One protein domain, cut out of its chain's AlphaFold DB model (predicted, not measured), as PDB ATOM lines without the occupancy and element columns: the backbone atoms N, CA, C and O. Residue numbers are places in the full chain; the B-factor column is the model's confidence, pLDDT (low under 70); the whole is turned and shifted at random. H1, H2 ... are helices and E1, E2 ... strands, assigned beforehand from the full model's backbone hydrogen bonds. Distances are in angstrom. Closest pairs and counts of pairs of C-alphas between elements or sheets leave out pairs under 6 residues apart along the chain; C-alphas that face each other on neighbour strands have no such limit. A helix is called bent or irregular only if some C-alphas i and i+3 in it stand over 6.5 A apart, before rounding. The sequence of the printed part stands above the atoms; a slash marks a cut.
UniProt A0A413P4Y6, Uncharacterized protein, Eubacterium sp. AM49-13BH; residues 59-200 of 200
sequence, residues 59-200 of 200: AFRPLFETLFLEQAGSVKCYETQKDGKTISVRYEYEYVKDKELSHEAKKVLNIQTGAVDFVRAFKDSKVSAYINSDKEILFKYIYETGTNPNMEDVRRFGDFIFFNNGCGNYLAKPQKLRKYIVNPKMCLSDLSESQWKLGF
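AT A GLANCE: This is residues 59 to 200 of the 200 residues of an uncharacterized protein of Eubacterium sp. AM49-13BH (UniProt A0A413P4Y6). The long strand hairpin E1 and E2 makes an arm at one end of a loose, flat model, and H6 and H7 make the opposite end, with H1 and the small hairpin E3 and E4 between them. H2 and H4 form a loose V with H3 at its tip, and H1 and H5 lie toward its open end. The 142 printed residues, with seven named helices and four strands, run H1 E1 E2 H2 H3 H4 H5 E3 E4 H6 H7; the two antiparallel sheets are E1 - E2 and E3 - E4, and the class is mixed, helices and strands. The whole is loose, with a radius of gyration of the C-alphas of 19.3 A and spans of 65 by 48 by 23 A.

IN THESE COORDINATES: E1 is residues 75 to 80, 14.4 A, from C-alpha 75 at (180.962, 202.316, 123.344), and E2 is 86 to 90, 13.0 A. H2, residues 103 to 123, is the longest helix, 30.4 A, and ends at C-alpha 123 at (153.391, 193.288, 107.041). H3 is 128 to 131, H4 is 135 to 147, 16.5 A, and H5 is 151 to 157, 10.1 A. H4 is irregular: C-alphas 138 and 141 are 7.6 A apart. H1 is 61 to 66, E3 161 to 164, E4 167 to 170 and H6 177 to 182. H7, residues 184 to 193, 14.6 A, ends at C-alpha 193 at (181.042, 176.477, 130.138).

HOW THE PARTS SIT: E1 and E2, a hairpin, are antiparallel at 151 degrees, with N 79 and O 87 at 2.9 A. E1 is apart from H2 and E3, for instance. In the hairpin E3 and E4, antiparallel at 143 degrees, N 162 and O 169 are 2.8 A apart. The closest C-alphas of H1 and E3, Pro 62 and Phe 162, are 6.7 A apart. H1 only just touches H4, with 3 pairs of C-alphas within 8 A, about perpendicular at 80 degrees; the closest are Leu 63 and Gly 146, 7.3 A, and H4 does so with residues 142 to 146 alone. H1 and H2 are close but not clearly touching, Thr 66 to Val 108 at 7.2 A between C-alphas. H2 and H4 are apart, while H2 and H5 are near each other. H3 and H4 are close but not clearly touching, C-alphas of Ile 131 and Ile 137 at 7.4 A. H6 and H7 are close but not clearly touching, C-alphas of Tyr 180 and Cys 187 at 5.5 A, a steep tilt of 54 degrees, opposite ways. Every O i to N i+4 pair is within hydrogen-bond range in H1, H2, H5, H6 and H7, and 7 of 9 in H4; H3 is too short for one.

THE WHOLE: The C-alphas farthest apart, Asp 83 and Ile 181, are 65.0 A apart. The printed part has no cut. The link from E2 to H2 is long, 12 residues. Residues 133 to 141, of which 135 to 141 belong to H4, stand free. Mean pLDDT of the printed part is 91.9, and no printed residue is under 70.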
ATOM      1  N   ALA A  59     166.340 179.769 128.822       76.69
ATOM      2  CA  ALA A  59     167.412 178.777 128.950       76.69
ATOM      3  C   ALA A  59     168.430 178.852 127.792       76.69
ATOM      4  O   ALA A  59     169.514 178.279 127.853       76.69
ATOM      5  N   PHE A  60     168.076 179.606 126.756       87.56
ATOM      6  CA  PHE A  60     168.860 179.912 125.571       87.56
ATOM      7  C   PHE A  60     169.205 181.406 125.472       87.56
ATOM      8  O   PHE A  60     169.405 181.917 124.375       87.56
ATOM      9  N   ARG A  61     169.251 182.138 126.596       89.25
ATOM     10  CA  ARG A  61     169.508 183.589 126.608       89.25
ATOM     11  C   ARG A  61     170.739 183.978 125.776       89.25
ATOM     12  O   ARG A  61     170.578 184.872 124.958       89.25
ATOM     13  N   PRO A  62     171.904 183.313 125.888       91.56
ATOM     14  CA  PRO A  62     173.056 183.647 125.048       91.56
ATOM     15  C   PRO A  62     172.811 183.449 123.548       91.56
ATOM     16  O   PRO A  62     173.186 184.304 122.750       91.56
ATOM     17  N   LEU A  63     172.120 182.372 123.154       92.44
ATOM     18  CA  LEU A  63     171.700 182.165 121.762       92.44
ATOM     19  C   LEU A  63     170.775 183.296 121.303       92.44
ATOM     20  O   LEU A  63     170.961 183.843 120.222       92.44
ATOM     21  N   PHE A  64     169.804 183.673 122.134       91.25
ATOM     22  CA  PHE A  64     168.883 184.761 121.830       91.25
ATOM     23  C   PHE A  64     169.610 186.106 121.699       91.25
ATOM     24  O   PHE A  64     169.427 186.799 120.705       91.25
ATOM     25  N   GLU A  65     170.465 186.462 122.660       90.25
ATOM     26  CA  GLU A  65     171.255 187.701 122.655       90.25
ATOM     27  C   GLU A  65     172.195 187.773 121.448       90.25
ATOM     28  O   GLU A  65     172.344 188.842 120.857       90.25
ATOM     29  N   THR A  66     172.729 186.630 121.007       91.38
ATOM     30  CA  THR A  66     173.550 186.531 119.791       91.38
ATOM     31  C   THR A  66     172.822 187.077 118.553       91.38
ATOM     32  O   THR A  66     173.442 187.696 117.689       91.38
ATOM     33  N   LEU A  67     171.494 186.929 118.475       91.12
ATOM     34  CA  LEU A  67     170.691 187.437 117.353       91.12
ATOM     35  C   LEU A  67     170.596 188.974 117.327       91.12
ATOM     36  O   LEU A  67     170.313 189.553 116.278       91.12
ATOM     37  N   PHE A  68     170.852 189.640 118.456       88.62
ATOM     38  CA  PHE A  68     170.756 191.095 118.626       88.62
ATOM     39  C   PHE A  68     172.120 191.772 118.804       88.62
ATOM     40  O   PHE A  68     172.172 192.936 119.201       88.62
ATOM     41  N   LEU A  69     173.220 191.067 118.517       85.00
ATOM     42  CA  LEU A  69     174.557 191.650 118.587       85.00
ATOM     43  C   LEU A  69     174.677 192.849 117.649       85.00
ATOM     44  O   LEU A  69     174.177 192.832 116.524       85.00
ATOM     45  N   GLU A  70     175.358 193.879 118.132       88.00
ATOM     46  CA  GLU A  70     175.618 195.121 117.415       88.00
ATOM     47  C   GLU A  70     177.019 195.061 116.793       88.00
ATOM     48  O   GLU A  70     177.965 194.639 117.455       88.00
ATOM     49  N   GLN A  71     177.155 195.436 115.516       89.69
ATOM     50  CA  GLN A  71     178.395 195.217 114.756       89.69
ATOM     51  C   GLN A  71     179.376 196.400 114.729       89.69
ATOM     52  O   GLN A  71     180.451 196.266 114.148       89.69
ATOM     53  N   ALA A  72     179.051 197.555 115.314       90.50
ATOM     54  CA  ALA A  72     179.963 198.704 115.363       90.50
ATOM     55  C   ALA A  72     180.756 198.791 116.679       90.50
ATOM     56  O   ALA A  72     181.479 199.764 116.895       90.50
ATOM     57  N   GLY A  73     180.661 197.765 117.526       90.19
ATOM     58  CA  GLY A  73     181.472 197.602 118.725       90.19
ATOM     59  C   GLY A  73     180.951 198.389 119.926       90.19
ATOM     60  O   GLY A  73     180.137 199.314 119.822       90.19
ATOM     61  N   SER A  74     181.433 198.006 121.108       89.31
ATOM     62  CA  SER A  74     181.010 198.620 122.365       89.31
ATOM     63  C   SER A  74     181.456 200.079 122.464       89.31
ATOM     64  O   SER A  74     182.564 200.446 122.069       89.31
ATOM     65  N   VAL A  75     180.610 200.920 123.059       91.75
ATOM     66  CA  VAL A  75     180.962 202.316 123.344       91.75
ATOM     67  C   VAL A  75     182.043 202.362 124.423       91.75
ATOM     68  O   VAL A  75     181.858 201.848 125.524       91.75
ATOM     69  N   LYS A  76     183.165 203.008 124.102       92.88
ATOM     70  CA  LYS A  76     184.284 203.262 125.012       92.88
ATOM     71  C   LYS A  76     184.045 204.521 125.837       92.88
ATOM     72  O   LYS A  76     184.174 204.498 127.058       92.88
ATOM     73  N   CYS A  77     183.720 205.620 125.164       93.81
ATOM     74  CA  CYS A  77     183.468 206.919 125.779       93.81
ATOM     75  C   CYS A  77     182.676 207.827 124.830       93.81
ATOM     76  O   CYS A  77     182.334 207.441 123.710       93.81
ATOM     77  N   TYR A  78     182.386 209.040 125.293       93.62
ATOM     78  CA  TYR A  78     181.813 210.106 124.483       93.62
ATOM     79  C   TYR A  78     182.796 211.272 124.411       93.62
ATOM     80  O   TYR A  78     183.432 211.602 125.412       93.62
ATOM     81  N   GLU A  79     182.900 211.898 123.243       95.19
ATOM     82  CA  GLU A  79     183.762 213.055 123.000       95.19
ATOM     83  C   GLU A  79     182.956 214.188 122.368       95.19
ATOM     84  O   GLU A  79     182.139 213.954 121.475       95.19
ATOM     85  N   THR A  80     183.196 215.417 122.821       95.38
ATOM     86  CA  THR A  80     182.605 216.621 122.230       95.38
ATOM     87  C   THR A  80     183.540 217.161 121.159       95.38
ATOM     88  O   THR A  80     184.680 217.533 121.441       95.38
ATOM     89  N   GLN A  81     183.062 217.202 119.920       92.75
ATOM     90  CA  GLN A  81     183.792 217.775 118.799       92.75
ATOM     91  C   GLN A  81     183.840 219.307 118.886       92.75
ATOM     92  O   GLN A  81     183.109 219.941 119.646       92.75
ATOM     93  N   LYS A  82     184.718 219.922 118.082       91.50
ATOM     94  CA  LYS A  82     184.921 221.384 118.054       91.50
ATOM     95  C   LYS A  82     183.661 222.175 117.675       91.50
ATOM     96  O   LYS A  82     183.559 223.339 118.037       91.50
ATOM     97  N   ASP A  83     182.729 221.554 116.959       92.75
ATOM     98  CA  ASP A  83     181.423 222.114 116.586       92.75
ATOM     99  C   ASP A  83     180.357 221.964 117.695       92.75
ATOM    100  O   ASP A  83     179.202 222.335 117.499       92.75
ATOM    101  N   GLY A  84     180.731 221.420 118.860       91.00
ATOM    102  CA  GLY A  84     179.838 221.160 119.988       91.00
ATOM    103  C   GLY A  84     179.092 219.825 119.909       91.00
ATOM    104  O   GLY A  84     178.336 219.502 120.827       91.00
ATOM    105  N   LYS A  85     179.292 219.021 118.857       92.81
ATOM    106  CA  LYS A  85     178.605 217.738 118.691       92.81
ATOM    107  C   LYS A  85     179.239 216.645 119.550       92.81
ATOM    108  O   LYS A  85     180.422 216.341 119.411       92.81
ATOM    109  N   THR A  86     178.435 215.982 120.375       91.94
ATOM    110  CA  THR A  86     178.870 214.789 121.115       91.94
ATOM    111  C   THR A  86     178.800 213.546 120.230       91.94
ATOM    112  O   THR A  86     177.743 213.224 119.684       91.94
ATOM    113  N   ILE A  87     179.913 212.821 120.111       93.75
ATOM    114  CA  ILE A  87     180.005 211.538 119.402       93.75
ATOM    115  C   ILE A  87     180.377 210.396 120.353       93.75
ATOM    116  O   ILE A  87     181.031 210.613 121.369       93.75
ATOM    117  N   SER A  88     179.976 209.166 120.019       94.56
ATOM    118  CA  SER A  88     180.443 207.958 120.714       94.56
ATOM    119  C   SER A  88     181.760 207.472 120.108       94.56
ATOM    120  O   SER A  88     181.790 207.137 118.921       94.56
ATOM    121  N   VAL A  89     182.809 207.350 120.915       95.56
ATOM    122  CA  VAL A  89     184.032 206.622 120.551       95.56
ATOM    123  C   VAL A  89     183.847 205.159 120.928       95.56
ATOM    124  O   VAL A  89     183.356 204.853 122.016       95.56
ATOM    125  N   ARG A  90     184.218 204.242 120.034       94.50
ATOM    126  CA  ARG A  90     183.923 202.811 120.171       94.50
ATOM    127  C   ARG A  90     185.186 201.960 120.152       94.50
ATOM    128  O   ARG A  90     186.202 202.361 119.587       94.50
ATOM    129  N   TYR A  91     185.108 200.805 120.801       92.12
ATOM    130  CA  TYR A  91     186.072 199.727 120.623       92.12
ATOM    131  C   TYR A  91     185.869 199.054 119.267       92.12
ATOM    132  O   TYR A  91     184.799 199.158 118.666       92.12
ATOM    133  N   GLU A  92     186.897 198.348 118.799       91.50
ATOM    134  CA  GLU A  92     186.735 197.429 117.676       91.50
ATOM    135  C   GLU A  92     185.684 196.366 118.023       91.50
ATOM    136  O   GLU A  92     185.533 195.968 119.182       91.50
ATOM    137  N   TYR A  93     184.922 195.941 117.017       92.50
ATOM    138  CA  TYR A  93     183.919 194.906 117.198       92.50
ATOM    139  C   TYR A  93     184.597 193.575 117.546       92.50
ATOM    140  O   TYR A  93     185.471 193.111 116.822       92.50
ATOM    141  N   GLU A  94     184.174 192.946 118.641       91.12
ATOM    142  CA  GLU A  94     184.815 191.753 119.220       91.12
ATOM    143  C   GLU A  94     184.811 190.513 118.307       91.12
ATOM    144  O   GLU A  94     185.586 189.581 118.509       91.12
ATOM    145  N   TYR A  95     183.982 190.524 117.262       92.50
ATOM    146  CA  TYR A  95     183.927 189.485 116.235       92.50
ATOM    147  C   TYR A  95     184.742 189.823 114.975       92.50
ATOM    148  O   TYR A  95     184.622 189.128 113.963       92.50
ATOM    149  N   VAL A  96     185.562 190.875 115.005       92.81
ATOM    150  CA  VAL A  96     186.560 191.162 113.970       92.81
ATOM    151  C   VAL A  96     187.913 190.647 114.439       92.81
ATOM    152  O   VAL A  96     188.398 191.000 115.512       92.81
ATOM    153  N   LYS A  97     188.544 189.808 113.617       86.88
ATOM    154  CA  LYS A  97     189.912 189.340 113.830       86.88
ATOM    155  C   LYS A  97     190.672 189.424 112.518       86.88
ATOM    156  O   LYS A  97     190.167 188.988 111.490       86.88
ATOM    157  N   ASP A  98     191.869 190.003 112.549       88.88
ATOM    158  CA  ASP A  98     192.704 190.189 111.355       88.88
ATOM    159  C   ASP A  98     191.958 190.916 110.212       88.88
ATOM    160  O   ASP A  98     192.150 190.619 109.036       88.88
ATOM    161  N   LYS A  99     191.100 191.887 110.573       88.06
ATOM    162  CA  LYS A  99     190.201 192.653 109.677       88.06
ATOM    163  C   LYS A  99     189.101 191.836 108.988       88.06
ATOM    164  O   LYS A  99     188.410 192.361 108.120       88.06
ATOM    165  N   GLU A 100     188.893 190.591 109.400       93.06
ATOM    166  CA  GLU A 100     187.831 189.724 108.903       93.06
ATOM    167  C   GLU A 100     186.752 189.514 109.964       93.06
ATOM    168  O   GLU A 100     187.039 189.273 111.138       93.06
ATOM    169  N   LEU A 101     185.488 189.560 109.535       93.19
ATOM    170  CA  LEU A 101     184.375 189.153 110.387       93.19
ATOM    171  C   LEU A 101     184.436 187.643 110.631       93.19
ATOM    172  O   LEU A 101     184.612 186.849 109.695       93.19
ATOM    173  N   SER A 102     184.212 187.258 111.882       93.12
ATOM    174  CA  SER A 102     184.046 185.868 112.275       93.12
ATOM    175  C   SER A 102     182.865 185.220 111.538       93.12
ATOM    176  O   SER A 102     181.977 185.888 110.991       93.12
ATOM    177  N   HIS A 103     182.846 183.889 111.504       93.12
ATOM    178  CA  HIS A 103     181.771 183.161 110.839       93.12
ATOM    179  C   HIS A 103     180.409 183.401 111.514       93.12
ATOM    180  O   HIS A 103     179.408 183.556 110.816       93.12
ATOM    181  N   GLU A 104     180.384 183.512 112.842       93.00
ATOM    182  CA  GLU A 104     179.209 183.849 113.645       93.00
ATOM    183  C   GLU A 104     178.666 185.217 113.258       93.00
ATOM    184  O   GLU A 104     177.498 185.324 112.901       93.00
ATOM    185  N   ALA A 105     179.513 186.253 113.237       93.38
ATOM    186  CA  ALA A 105     179.086 187.602 112.876       93.38
ATOM    187  C   ALA A 105     178.524 187.667 111.450       93.38
ATOM    188  O   ALA A 105     177.489 188.294 111.222       93.38
ATOM    189  N   LYS A 106     179.140 186.953 110.496       94.19
ATOM    190  CA  LYS A 106     178.614 186.821 109.125       94.19
ATOM    191  C   LYS A 106     177.223 186.168 109.117       94.19
ATOM    192  O   LYS A 106     176.337 186.606 108.383       94.19
ATOM    193  N   LYS A 107     177.000 185.130 109.929       94.75
ATOM    194  CA  LYS A 107     175.697 184.448 110.039       94.75
ATOM    195  C   LYS A 107     174.652 185.312 110.743       94.75
ATOM    196  O   LYS A 107     173.533 185.401 110.245       94.75
ATOM    197  N   VAL A 108     175.015 185.978 111.837       94.50
ATOM    198  CA  VAL A 108     174.149 186.905 112.582       94.50
ATOM    199  C   VAL A 108     173.691 188.052 111.688       94.50
ATOM    200  O   VAL A 108     172.497 188.331 111.648       94.50
ATOM    201  N   LEU A 109     174.585 188.644 110.889       94.69
ATOM    202  CA  LEU A 109     174.219 189.693 109.932       94.69
ATOM    203  C   LEU A 109     173.158 189.215 108.928       94.69
ATOM    204  O   LEU A 109     172.192 189.928 108.654       94.69
ATOM    205  N   ASN A 110     173.298 187.992 108.411       95.31
ATOM    206  CA  ASN A 110     172.305 187.411 107.507       95.31
ATOM    207  C   ASN A 110     170.962 187.172 108.206       95.31
ATOM    208  O   ASN A 110     169.917 187.431 107.615       95.31
ATOM    209  N   ILE A 111     170.980 186.711 109.459       94.81
ATOM    210  CA  ILE A 111     169.763 186.506 110.254       94.81
ATOM    211  C   ILE A 111     169.058 187.840 110.503       94.81
ATOM    212  O   ILE A 111     167.855 187.940 110.286       94.81
ATOM    213  N   GLN A 112     169.796 188.873 110.909       95.06
ATOM    214  CA  GLN A 112     169.251 190.207 111.162       95.06
ATOM    215  C   GLN A 112     168.672 190.830 109.888       95.06
ATOM    216  O   GLN A 112     167.559 191.352 109.910       95.06
ATOM    217  N   THR A 113     169.384 190.710 108.765       95.94
ATOM    218  CA  THR A 113     168.896 191.161 107.452       95.94
ATOM    219  C   THR A 113     167.606 190.432 107.080       95.94
ATOM    220  O   THR A 113     166.590 191.067 106.806       95.94
ATOM    221  N   GLY A 114     167.608 189.099 107.179       96.31
ATOM    222  CA  GLY A 114     166.436 188.272 106.903       96.31
ATOM    223  C   GLY A 114     165.253 188.565 107.828       96.31
ATOM    224  O   GLY A 114     164.115 188.542 107.373       96.31
ATOM    225  N   ALA A 115     165.493 188.893 109.098       94.19
ATOM    226  CA  ALA A 115     164.445 189.276 110.040       94.19
ATOM    227  C   ALA A 115     163.786 190.605 109.644       94.19
ATOM    228  O   ALA A 115     162.560 190.718 109.661       94.19
ATOM    229  N   VAL A 116     164.580 191.603 109.242       95.06
ATOM    230  CA  VAL A 116     164.057 192.888 108.761       95.06
ATOM    231  C   VAL A 116     163.257 192.700 107.470       95.06
ATOM    232  O   VAL A 116     162.159 193.246 107.340       95.06
ATOM    233  N   ASP A 117     163.772 191.903 106.534       96.56
ATOM    234  CA  ASP A 117     163.086 191.619 105.274       96.56
ATOM    235  C   ASP A 117     161.802 190.815 105.491       96.56
ATOM    236  O   ASP A 117     160.768 191.141 104.905       96.56
ATOM    237  N   PHE A 118     161.825 189.839 106.404       93.56
ATOM    238  CA  PHE A 118     160.633 189.114 106.829       93.56
ATOM    239  C   PHE A 118     159.578 190.065 107.385       93.56
ATOM    240  O   PHE A 118     158.437 189.991 106.956       93.56
ATOM    241  N   VAL A 119     159.929 190.984 108.292       92.19
ATOM    242  CA  VAL A 119     158.954 191.925 108.875       92.19
ATOM    243  C   VAL A 119     158.323 192.811 107.799       92.19
ATOM    244  O   VAL A 119     157.110 193.028 107.825       92.19
ATOM    245  N   ARG A 120     159.116 193.293 106.833       93.50
ATOM    246  CA  ARG A 120     158.612 194.080 105.696       93.50
ATOM    247  C   ARG A 120     157.634 193.265 104.848       93.50
ATOM    248  O   ARG A 120     156.512 193.706 104.635       93.50
ATOM    249  N   ALA A 121     158.028 192.063 104.431       94.06
ATOM    250  CA  ALA A 121     157.196 191.199 103.595       94.06
ATOM    251  C   ALA A 121     155.948 190.683 104.329       94.06
ATOM    252  O   ALA A 121     154.862 190.613 103.756       94.06
ATOM    253  N   PHE A 122     156.088 190.335 105.609       92.25
ATOM    254  CA  PHE A 122     155.004 189.845 106.448       92.25
ATOM    255  C   PHE A 122     153.930 190.910 106.612       92.25
ATOM    256  O   PHE A 122     152.758 190.599 106.405       92.25
ATOM    257  N   LYS A 123     154.319 192.158 106.908       90.56
ATOM    258  CA  LYS A 123     153.391 193.288 107.041       90.56
ATOM    259  C   LYS A 123     152.451 193.400 105.836       90.56
ATOM    260  O   LYS A 123     151.248 193.546 106.037       90.56
ATOM    261  N   ASP A 124     152.985 193.252 104.627       90.50
ATOM    262  CA  ASP A 124     152.234 193.396 103.375       90.50
ATOM    263  C   ASP A 124     151.541 192.092 102.920       90.50
ATOM    264  O   ASP A 124     150.822 192.064 101.918       90.50
ATOM    265  N   SER A 125     151.733 190.988 103.648       92.00
ATOM    266  CA  SER A 125     151.125 189.695 103.334       92.00
ATOM    267  C   SER A 125     149.666 189.613 103.792       92.00
ATOM    268  O   SER A 125     149.272 190.201 104.793       92.00
ATOM    269  N   LYS A 126     148.856 188.771 103.136       90.94
ATOM    270  CA  LYS A 126     147.495 188.461 103.623       90.94
ATOM    271  C   LYS A 126     147.499 187.773 104.994       90.94
ATOM    272  O   LYS A 126     146.502 187.833 105.700       90.94
ATOM    273  N   VAL A 127     148.600 187.110 105.355       88.31
ATOM    274  CA  VAL A 127     148.731 186.327 106.593       88.31
ATOM    275  C   VAL A 127     148.832 187.231 107.825       88.31
ATOM    276  O   VAL A 127     148.328 186.854 108.882       88.31
ATOM    277  N   SER A 128     149.403 188.436 107.704       89.38
ATOM    278  CA  SER A 128     149.519 189.372 108.836       89.38
ATOM    279  C   SER A 128     148.167 189.768 109.420       89.38
ATOM    280  O   SER A 128     148.054 189.921 110.634       89.38
ATOM    281  N   ALA A 129     147.125 189.838 108.588       86.12
ATOM    282  CA  ALA A 129     145.761 190.106 109.031       86.12
ATOM    283  C   ALA A 129     145.190 188.997 109.938       86.12
ATOM    284  O   ALA A 129     144.325 189.279 110.762       86.12
ATOM    285  N   TYR A 130     145.673 187.755 109.803       87.62
ATOM    286  CA  TYR A 130     145.204 186.605 110.584       87.62
ATOM    287  C   TYR A 130     146.060 186.333 111.822       87.62
ATOM    288  O   TYR A 130     145.517 186.003 112.870       87.62
ATOM    289  N   ILE A 131     147.388 186.458 111.711       83.75
ATOM    290  CA  ILE A 131     148.313 186.225 112.835       83.75
ATOM    291  C   ILE A 131     148.321 187.419 113.805       83.75
ATOM    292  O   ILE A 131     148.530 187.243 115.004       83.75
ATOM    293  N   ASN A 132     148.058 188.632 113.306       74.38
ATOM    294  CA  ASN A 132     148.083 189.867 114.087       74.38
ATOM    295  C   ASN A 132     149.361 189.962 114.962       74.38
ATOM    296  O   ASN A 132     150.455 189.637 114.503       74.38
ATOM    297  N   SER A 133     149.237 190.420 116.212       77.06
ATOM    298  CA  SER A 133     150.325 190.553 117.189       77.06
ATOM    299  C   SER A 133     150.382 189.370 118.166       77.06
ATOM    300  O   SER A 133     150.770 189.556 119.320       77.06
ATOM    301  N   ASP A 134     149.961 188.174 117.740       87.44
ATOM    302  CA  ASP A 134     150.014 186.977 118.579       87.44
ATOM    303  C   ASP A 134     151.474 186.621 118.904       87.44
ATOM    304  O   ASP A 134     152.239 186.128 118.070       87.44
ATOM    305  N   LYS A 135     151.870 186.916 120.145       85.56
ATOM    306  CA  LYS A 135     153.238 186.728 120.627       85.56
ATOM    307  C   LYS A 135     153.656 185.262 120.664       85.56
ATOM    308  O   LYS A 135     154.835 184.984 120.469       85.56
ATOM    309  N   GLU A 136     152.729 184.336 120.901       85.69
ATOM    310  CA  GLU A 136     153.048 182.912 120.983       85.69
ATOM    311  C   GLU A 136     153.400 182.390 119.598       85.69
ATOM    312  O   GLU A 136     154.430 181.739 119.436       85.69
ATOM    313  N   ILE A 137     152.619 182.767 118.581       89.56
ATOM    314  CA  ILE A 137     152.893 182.410 117.186       89.56
ATOM    315  C   ILE A 137     154.205 183.042 116.708       89.56
ATOM    316  O   ILE A 137     155.054 182.348 116.145       89.56
ATOM    317  N   LEU A 138     154.392 184.345 116.939       88.50
ATOM    318  CA  LEU A 138     155.558 185.083 116.439       88.50
ATOM    319  C   LEU A 138     156.867 184.666 117.125       88.50
ATOM    320  O   LEU A 138     157.924 184.696 116.495       88.50
ATOM    321  N   PHE A 139     156.815 184.257 118.395       88.56
ATOM    322  CA  PHE A 139     157.996 183.833 119.148       88.56
ATOM    323  C   PHE A 139     158.271 182.324 119.069       88.56
ATOM    324  O   PHE A 139     159.386 181.892 119.379       88.56
ATOM    325  N   LYS A 140     157.289 181.528 118.618       89.31
ATOM    326  CA  LYS A 140     157.308 180.058 118.622       89.31
ATOM    327  C   LYS A 140     158.634 179.458 118.169       89.31
ATOM    328  O   LYS A 140     159.233 178.691 118.908       89.31
ATOM    329  N   TYR A 141     159.111 179.816 116.979       89.94
ATOM    330  CA  TYR A 141     160.274 179.148 116.390       89.94
ATOM    331  C   TYR A 141     161.579 179.444 117.128       89.94
ATOM    332  O   TYR A 141     162.406 178.550 117.287       89.94
ATOM    333  N   ILE A 142     161.761 180.673 117.620       90.44
ATOM    334  CA  ILE A 142     162.920 181.025 118.450       90.44
ATOM    335  C   ILE A 142     162.841 180.286 119.789       90.44
ATOM    336  O   ILE A 142     163.851 179.774 120.271       90.44
ATOM    337  N   TYR A 143     161.643 180.195 120.368       90.44
ATOM    338  CA  TYR A 143     161.423 179.467 121.609       90.44
ATOM    339  C   TYR A 143     161.692 177.965 121.463       90.44
ATOM    340  O   TYR A 143     162.430 177.401 122.267       90.44
ATOM    341  N   GLU A 144     161.148 177.323 120.428       92.06
ATOM    342  CA  GLU A 144     161.366 175.902 120.131       92.06
ATOM    343  C   GLU A 144     162.839 175.625 119.847       92.06
ATOM    344  O   GLU A 144     163.413 174.749 120.485       92.06
ATOM    345  N   THR A 145     163.479 176.431 118.991       93.06
ATOM    346  CA  THR A 145     164.919 176.309 118.707       93.06
ATOM    347  C   THR A 145     165.724 176.395 119.993       93.06
ATOM    348  O   THR A 145     166.633 175.612 120.201       93.06
ATOM    349  N   GLY A 146     165.389 177.329 120.884       91.88
ATOM    350  CA  GLY A 146     166.129 177.536 122.118       91.88
ATOM    351  C   GLY A 146     165.871 176.504 123.221       91.88
ATOM    352  O   GLY A 146     166.766 176.244 124.028       91.88
ATOM    353  N   THR A 147     164.669 175.927 123.287       91.75
ATOM    354  CA  THR A 147     164.247 175.042 124.391       91.75
ATOM    355  C   THR A 147     164.182 173.561 124.037       91.75
ATOM    356  O   THR A 147     164.339 172.722 124.921       91.75
ATOM    357  N   ASN A 148     163.982 173.234 122.765       93.44
ATOM    358  CA  ASN A 148     163.906 171.872 122.250       93.44
ATOM    359  C   ASN A 148     164.615 171.774 120.883       93.44
ATOM    360  O   ASN A 148     163.963 171.498 119.870       93.44
ATOM    361  N   PRO A 149     165.934 172.044 120.828       94.94
ATOM    362  CA  PRO A 149     166.667 172.025 119.573       94.94
ATOM    363  C   PRO A 149     166.724 170.637 118.956       94.94
ATOM    364  O   PRO A 149     166.918 169.626 119.636       94.94
ATOM    365  N   ASN A 150     166.667 170.600 117.632       95.62
ATOM    366  CA  ASN A 150     167.068 169.425 116.876       95.62
ATOM    367  C   ASN A 150     168.570 169.498 116.514       95.62
ATOM    368  O   ASN A 150     169.253 170.506 116.701       95.62
ATOM    369  N   MET A 151     169.107 168.415 115.947       94.75
ATOM    370  CA  MET A 151     170.527 168.356 115.571       94.75
ATOM    371  C   MET A 151     170.928 169.339 114.465       94.75
ATOM    372  O   MET A 151     172.114 169.622 114.307       94.75
ATOM    373  N   GLU A 152     169.987 169.823 113.658       96.12
ATOM    374  CA  GLU A 152     170.261 170.875 112.686       96.12
ATOM    375  C   GLU A 152     170.448 172.230 113.375       96.12
ATOM    376  O   GLU A 152     171.404 172.932 113.048       96.12
ATOM    377  N   ASP A 153     169.632 172.556 114.377       95.50
ATOM    378  CA  ASP A 153     169.778 173.781 115.170       95.50
ATOM    379  C   ASP A 153     171.155 173.835 115.844       95.50
ATOM    380  O   ASP A 153     171.897 174.809 115.701       95.50
ATOM    381  N   VAL A 154     171.558 172.738 116.494       95.81
ATOM    382  CA  VAL A 154     172.874 172.642 117.150       95.81
ATOM    383  C   VAL A 154     174.017 172.743 116.138       95.81
ATOM    384  O   VAL A 154     175.025 173.384 116.414       95.81
ATOM    385  N   ARG A 155     173.874 172.187 114.928       94.94
ATOM    386  CA  ARG A 155     174.888 172.349 113.866       94.94
ATOM    387  C   ARG A 155     174.969 173.771 113.321       94.94
ATOM    388  O   ARG A 155     176.023 174.148 112.822       94.94
ATOM    389  N   ARG A 156     173.865 174.519 113.339       94.06
ATOM    390  CA  ARG A 156     173.799 175.891 112.816       94.06
ATOM    391  C   ARG A 156     174.344 176.920 113.801       94.06
ATOM    392  O   ARG A 156     174.905 177.910 113.343       94.06
ATOM    393  N   PHE A 157     174.138 176.704 115.101       95.56
ATOM    394  CA  PHE A 157     174.419 177.705 116.135       95.56
ATOM    395  C   PHE A 157     175.394 177.237 117.218       95.56
ATOM    396  O   PHE A 157     176.013 178.063 117.878       95.56
ATOM    397  N   GLY A 158     175.530 175.932 117.450       96.19
ATOM    398  CA  GLY A 158     176.266 175.400 118.598       96.19
ATOM    399  C   GLY A 158     177.752 175.758 118.599       96.19
ATOM    400  O   GLY A 158     178.351 175.911 119.663       96.19
ATOM    401  N   ASP A 159     178.361 175.958 117.434       95.75
ATOM    402  CA  ASP A 159     179.756 176.375 117.324       95.75
ATOM    403  C   ASP A 159     179.971 177.889 117.327       95.75
ATOM    404  O   ASP A 159     181.120 178.318 117.197       95.75
ATOM    405  N   PHE A 160     178.922 178.683 117.561       95.75
ATOM    406  CA  PHE A 160     179.074 180.120 117.722       95.75
ATOM    407  C   PHE A 160     179.770 180.451 119.036       95.75
ATOM    408  O   PHE A 160     179.405 179.927 120.089       95.75
ATOM    409  N   ILE A 161     180.739 181.360 118.986       94.50
ATOM    410  CA  ILE A 161     181.325 181.970 120.175       94.50
ATOM    411  C   ILE A 161     180.415 183.106 120.665       94.50
ATOM    412  O   ILE A 161     180.103 184.042 119.932       94.50
ATOM    413  N   PHE A 162     180.011 183.044 121.929       93.00
ATOM    414  CA  PHE A 162     179.330 184.120 122.638       93.00
ATOM    415  C   PHE A 162     180.304 184.770 123.618       93.00
ATOM    416  O   PHE A 162     180.872 184.090 124.480       93.00
ATOM    417  N   PHE A 163     180.504 186.079 123.476       89.62
ATOM    418  CA  PHE A 163     181.340 186.846 124.387       89.62
ATOM    419  C   PHE A 163     180.521 187.335 125.576       89.62
ATOM    420  O   PHE A 163     179.520 188.032 125.436       89.62
ATOM    421  N   ASN A 164     180.973 186.977 126.773       80.75
ATOM    422  CA  ASN A 164     180.394 187.435 128.024       80.75
ATOM    423  C   ASN A 164     181.515 187.933 128.934       80.75
ATOM    424  O   ASN A 164     182.428 187.178 129.272       80.75
ATOM    425  N   ASN A 165     181.461 189.209 129.319       74.50
ATOM    426  CA  ASN A 165     182.473 189.863 130.159       74.50
ATOM    427  C   ASN A 165     183.917 189.703 129.638       74.50
ATOM    428  O   ASN A 165     184.847 189.526 130.423       74.50
ATOM    429  N   GLY A 166     184.109 189.743 128.316       75.56
ATOM    430  CA  GLY A 166     185.425 189.613 127.676       75.56
ATOM    431  C   GLY A 166     185.925 188.175 127.493       75.56
ATOM    432  O   GLY A 166     186.996 187.981 126.922       75.56
ATOM    433  N   CYS A 167     185.159 187.165 127.919       82.50
ATOM    434  CA  CYS A 167     185.465 185.754 127.688       82.50
ATOM    435  C   CYS A 167     184.534 185.176 126.615       82.50
ATOM    436  O   CYS A 167     183.314 185.259 126.743       82.50
ATOM    437  N   GLY A 168     185.109 184.570 125.573       90.81
ATOM    438  CA  GLY A 168     184.360 183.897 124.511       90.81
ATOM    439  C   GLY A 168     184.193 182.406 124.795       90.81
ATOM    440  O   GLY A 168     185.189 181.693 124.889       90.81
ATOM    441  N   ASN A 169     182.949 181.934 124.882       94.19
ATOM    442  CA  ASN A 169     182.618 180.513 125.034       94.19
ATOM    443  C   ASN A 169     181.659 180.063 123.933       94.19
ATOM    444  O   ASN A 169     180.839 180.847 123.460       94.19
ATOM    445  N   TYR A 170     181.730 178.791 123.542       96.06
ATOM    446  CA  TYR A 170     180.803 178.246 122.554       96.06
ATOM    447  C   TYR A 170     179.373 178.160 123.096       96.06
ATOM    448  O   TYR A 170     179.159 177.892 124.283       96.06
ATOM    449  N   LEU A 171     178.389 178.318 122.208       95.69
ATOM    450  CA  LEU A 171     176.989 178.096 122.548       95.69
ATOM    451  C   LEU A 171     176.750 176.639 122.954       95.69
ATOM    452  O   LEU A 171     176.289 176.409 124.060       95.69
ATOM    453  N   ALA A 172     177.090 175.666 122.112       96.12
ATOM    454  CA  ALA A 172     176.874 174.240 122.350       96.12
ATOM    455  C   ALA A 172     177.783 173.374 121.454       96.12
ATOM    456  O   ALA A 172     177.348 172.804 120.453       96.12
ATOM    457  N   LYS A 173     179.076 173.284 121.794       95.56
ATOM    458  CA  LYS A 173     180.083 172.559 120.996       95.56
ATOM    459  C   LYS A 173     180.766 171.445 121.801       95.56
ATOM    460  O   LYS A 173     181.935 171.593 122.170       95.56
ATOM    461  N   PRO A 174     180.070 170.330 122.093       94.12
ATOM    462  CA  PRO A 174     180.651 169.235 122.857       94.12
ATOM    463  C   PRO A 174     181.806 168.559 122.109       94.12
ATOM    464  O   PRO A 174     181.869 168.494 120.878       94.12
ATOM    465  N   GLN A 175     182.727 167.989 122.878       93.25
ATOM    466  CA  GLN A 175     183.763 167.102 122.376       93.25
ATOM    467  C   GLN A 175     183.187 165.746 121.939       93.25
ATOM    468  O   GLN A 175     182.078 165.346 122.284       93.25
ATOM    469  N   LYS A 176     183.993 164.969 121.204       93.19
ATOM    470  CA  LYS A 176     183.649 163.582 120.849       93.19
ATOM    471  C   LYS A 176     183.451 162.739 122.116       93.19
ATOM    472  O   LYS A 176     184.345 162.723 122.960       93.19
ATOM    473  N   LEU A 177     182.386 161.933 122.164       92.31
ATOM    474  CA  LEU A 177     181.984 161.110 123.319       92.31
ATOM    475  C   LEU A 177     183.135 160.326 123.976       92.31
ATOM    476  O   LEU A 177     183.262 160.306 125.197       92.31
ATOM    477  N   ARG A 178     184.038 159.745 123.171       94.94
ATOM    478  CA  ARG A 178     185.220 159.011 123.666       94.94
ATOM    479  C   ARG A 178     186.073 159.813 124.654       94.94
ATOM    480  O   ARG A 178     186.645 159.239 125.572       94.94
ATOM    481  N   LYS A 179     186.168 161.133 124.472       94.19
ATOM    482  CA  LYS A 179     186.958 162.005 125.342       94.19
ATOM    483  C   LYS A 179     186.318 162.110 126.735       94.19
ATOM    484  O   LYS A 179     187.040 162.129 127.724       94.19
ATOM    485  N   TYR A 180     184.988 162.099 126.817       96.25
ATOM    486  CA  TYR A 180     184.254 162.134 128.084       96.25
ATOM    487  C   TYR A 180     184.257 160.798 128.821       96.25
ATOM    488  O   TYR A 180     184.285 160.791 130.044       96.25
ATOM    489  N   ILE A 181     184.292 159.675 128.101       94.88
ATOM    490  CA  ILE A 181     184.446 158.353 128.729       94.88
ATOM    491  C   ILE A 181     185.789 158.271 129.471       94.88
ATOM    492  O   ILE A 181     185.846 157.780 130.593       94.88
ATOM    493  N   VAL A 182     186.863 158.794 128.866       95.38
ATOM    494  CA  VAL A 182     188.205 158.817 129.475       95.38
ATOM    495  C   VAL A 182     188.306 159.852 130.602       95.38
ATOM    496  O   VAL A 182     189.011 159.625 131.580       95.38
ATOM    497  N   ASN A 183     187.607 160.985 130.486       94.25
ATOM    498  CA  ASN A 183     187.597 162.033 131.503       94.25
ATOM    499  C   ASN A 183     186.183 162.609 131.718       94.25
ATOM    500  O   ASN A 183     185.841 163.643 131.136       94.25
ATOM    501  N   PRO A 184     185.363 161.997 132.591       93.50
ATOM    502  CA  PRO A 184     183.999 162.465 132.846       93.50
ATOM    503  C   PRO A 184     183.933 163.882 133.427       93.50
ATOM    504  O   PRO A 184     182.983 164.615 133.162       93.50
ATOM    505  N   LYS A 185     184.967 164.309 134.171       96.00
ATOM    506  CA  LYS A 185     185.041 165.670 134.730       96.00
ATOM    507  C   LYS A 185     185.093 166.740 133.639       96.00
ATOM    508  O   LYS A 185     184.577 167.832 133.845       96.00
ATOM    509  N   MET A 186     185.659 166.424 132.477       94.88
ATOM    510  CA  MET A 186     185.669 167.340 131.335       94.88
ATOM    511  C   MET A 186     184.274 167.508 130.729       94.88
ATOM    512  O   MET A 186     183.941 168.612 130.335       94.88
ATOM    513  N   CYS A 187     183.421 166.476 130.727       95.25
ATOM    514  CA  CYS A 187     182.024 166.641 130.304       95.25
ATOM    515  C   CYS A 187     181.294 167.656 131.190       95.25
ATOM    516  O   CYS A 187     180.608 168.536 130.689       95.25
ATOM    517  N   LEU A 188     181.495 167.570 132.511       94.75
ATOM    518  CA  LEU A 188     180.927 168.528 133.461       94.75
ATOM    519  C   LEU A 188     181.476 169.946 133.253       94.75
ATOM    520  O   LEU A 188     180.708 170.900 133.336       94.75
ATOM    521  N   SER A 189     182.775 170.081 132.966       94.19
ATOM    522  CA  SER A 189     183.403 171.372 132.653       94.19
ATOM    523  C   SER A 189     182.822 171.975 131.376       94.19
ATOM    524  O   SER A 189     182.287 173.079 131.415       94.19
ATOM    525  N   ASP A 190     182.829 171.221 130.275       94.62
ATOM    526  CA  ASP A 190     182.344 171.669 128.968       94.62
ATOM    527  C   ASP A 190     180.838 171.985 129.022       94.62
ATOM    528  O   ASP A 190     180.391 173.009 128.503       94.62
ATOM    529  N   LEU A 191     180.049 171.157 129.724       94.56
ATOM    530  CA  LEU A 191     178.636 171.431 129.973       94.56
ATOM    531  C   LEU A 191     178.468 172.701 130.802       94.56
ATOM    532  O   LEU A 191     177.551 173.455 130.520       94.56
ATOM    533  N   SER A 192     179.309 172.957 131.811       92.19
ATOM    534  CA  SER A 192     179.263 174.158 132.663       92.19
ATOM    535  C   SER A 192     179.661 175.436 131.916       92.19
ATOM    536  O   SER A 192     179.068 176.489 132.156       92.19
ATOM    537  N   GLU A 193     180.582 175.350 130.961       92.38
ATOM    538  CA  GLU A 193     181.042 176.477 130.138       92.38
ATOM    539  C   GLU A 193     180.125 176.770 128.942       92.38
ATOM    540  O   GLU A 193     180.014 177.924 128.522       92.38
ATOM    541  N   SER A 194     179.418 175.753 128.436       94.19
ATOM    542  CA  SER A 194     178.432 175.882 127.357       94.19
ATOM    543  C   SER A 194     177.417 176.992 127.646       94.19
ATOM    544  O   SER A 194     176.771 177.005 128.698       94.19
ATOM    545  N   GLN A 195     177.258 177.939 126.726       93.81
ATOM    546  CA  GLN A 195     176.340 179.067 126.918       93.81
ATOM    547  C   GLN A 195     174.877 178.694 126.616       93.81
ATOM    548  O   GLN A 195     173.952 179.393 127.024       93.81
ATOM    549  N   TRP A 196     174.650 177.558 125.964       94.50
ATOM    550  CA  TRP A 196     173.338 177.031 125.630       94.50
ATOM    551  C   TRP A 196     173.236 175.560 126.049       94.50
ATOM    552  O   TRP A 196     173.492 174.631 125.286       94.50
ATOM    553  N   LYS A 197     172.833 175.354 127.310       92.88
ATOM    554  CA  LYS A 197     172.802 174.030 127.959       92.88
ATOM    555  C   LYS A 197     171.902 173.018 127.260       92.88
ATOM    556  O   LYS A 197     172.223 171.844 127.262       92.88
ATOM    557  N   LEU A 198     170.779 173.472 126.704       93.56
ATOM    558  CA  LEU A 198     169.814 172.594 126.037       93.56
ATOM    559  C   LEU A 198     170.299 172.129 124.659       93.56
ATOM    560  O   LEU A 198     169.809 171.122 124.166       93.56
ATOM    561  N   GLY A 199     171.247 172.847 124.048       94.06
ATOM    562  CA  GLY A 199     171.877 172.427 122.799       94.06
ATOM    563  C   GLY A 199     173.107 171.528 122.979       94.06
ATOM    564  O   GLY A 199     173.516 170.899 122.007       94.06
ATOM    565  N   PHE A 200     173.723 171.505 124.169       94.12
ATOM    566  CA  PHE A 200     174.919 170.703 124.473       94.12
ATOM    567  C   PHE A 200     174.568 169.234 124.713       94.12
ATOM    568  O   PHE A 200     175.278 168.374 124.140       94.12
TER     569      PHE A 200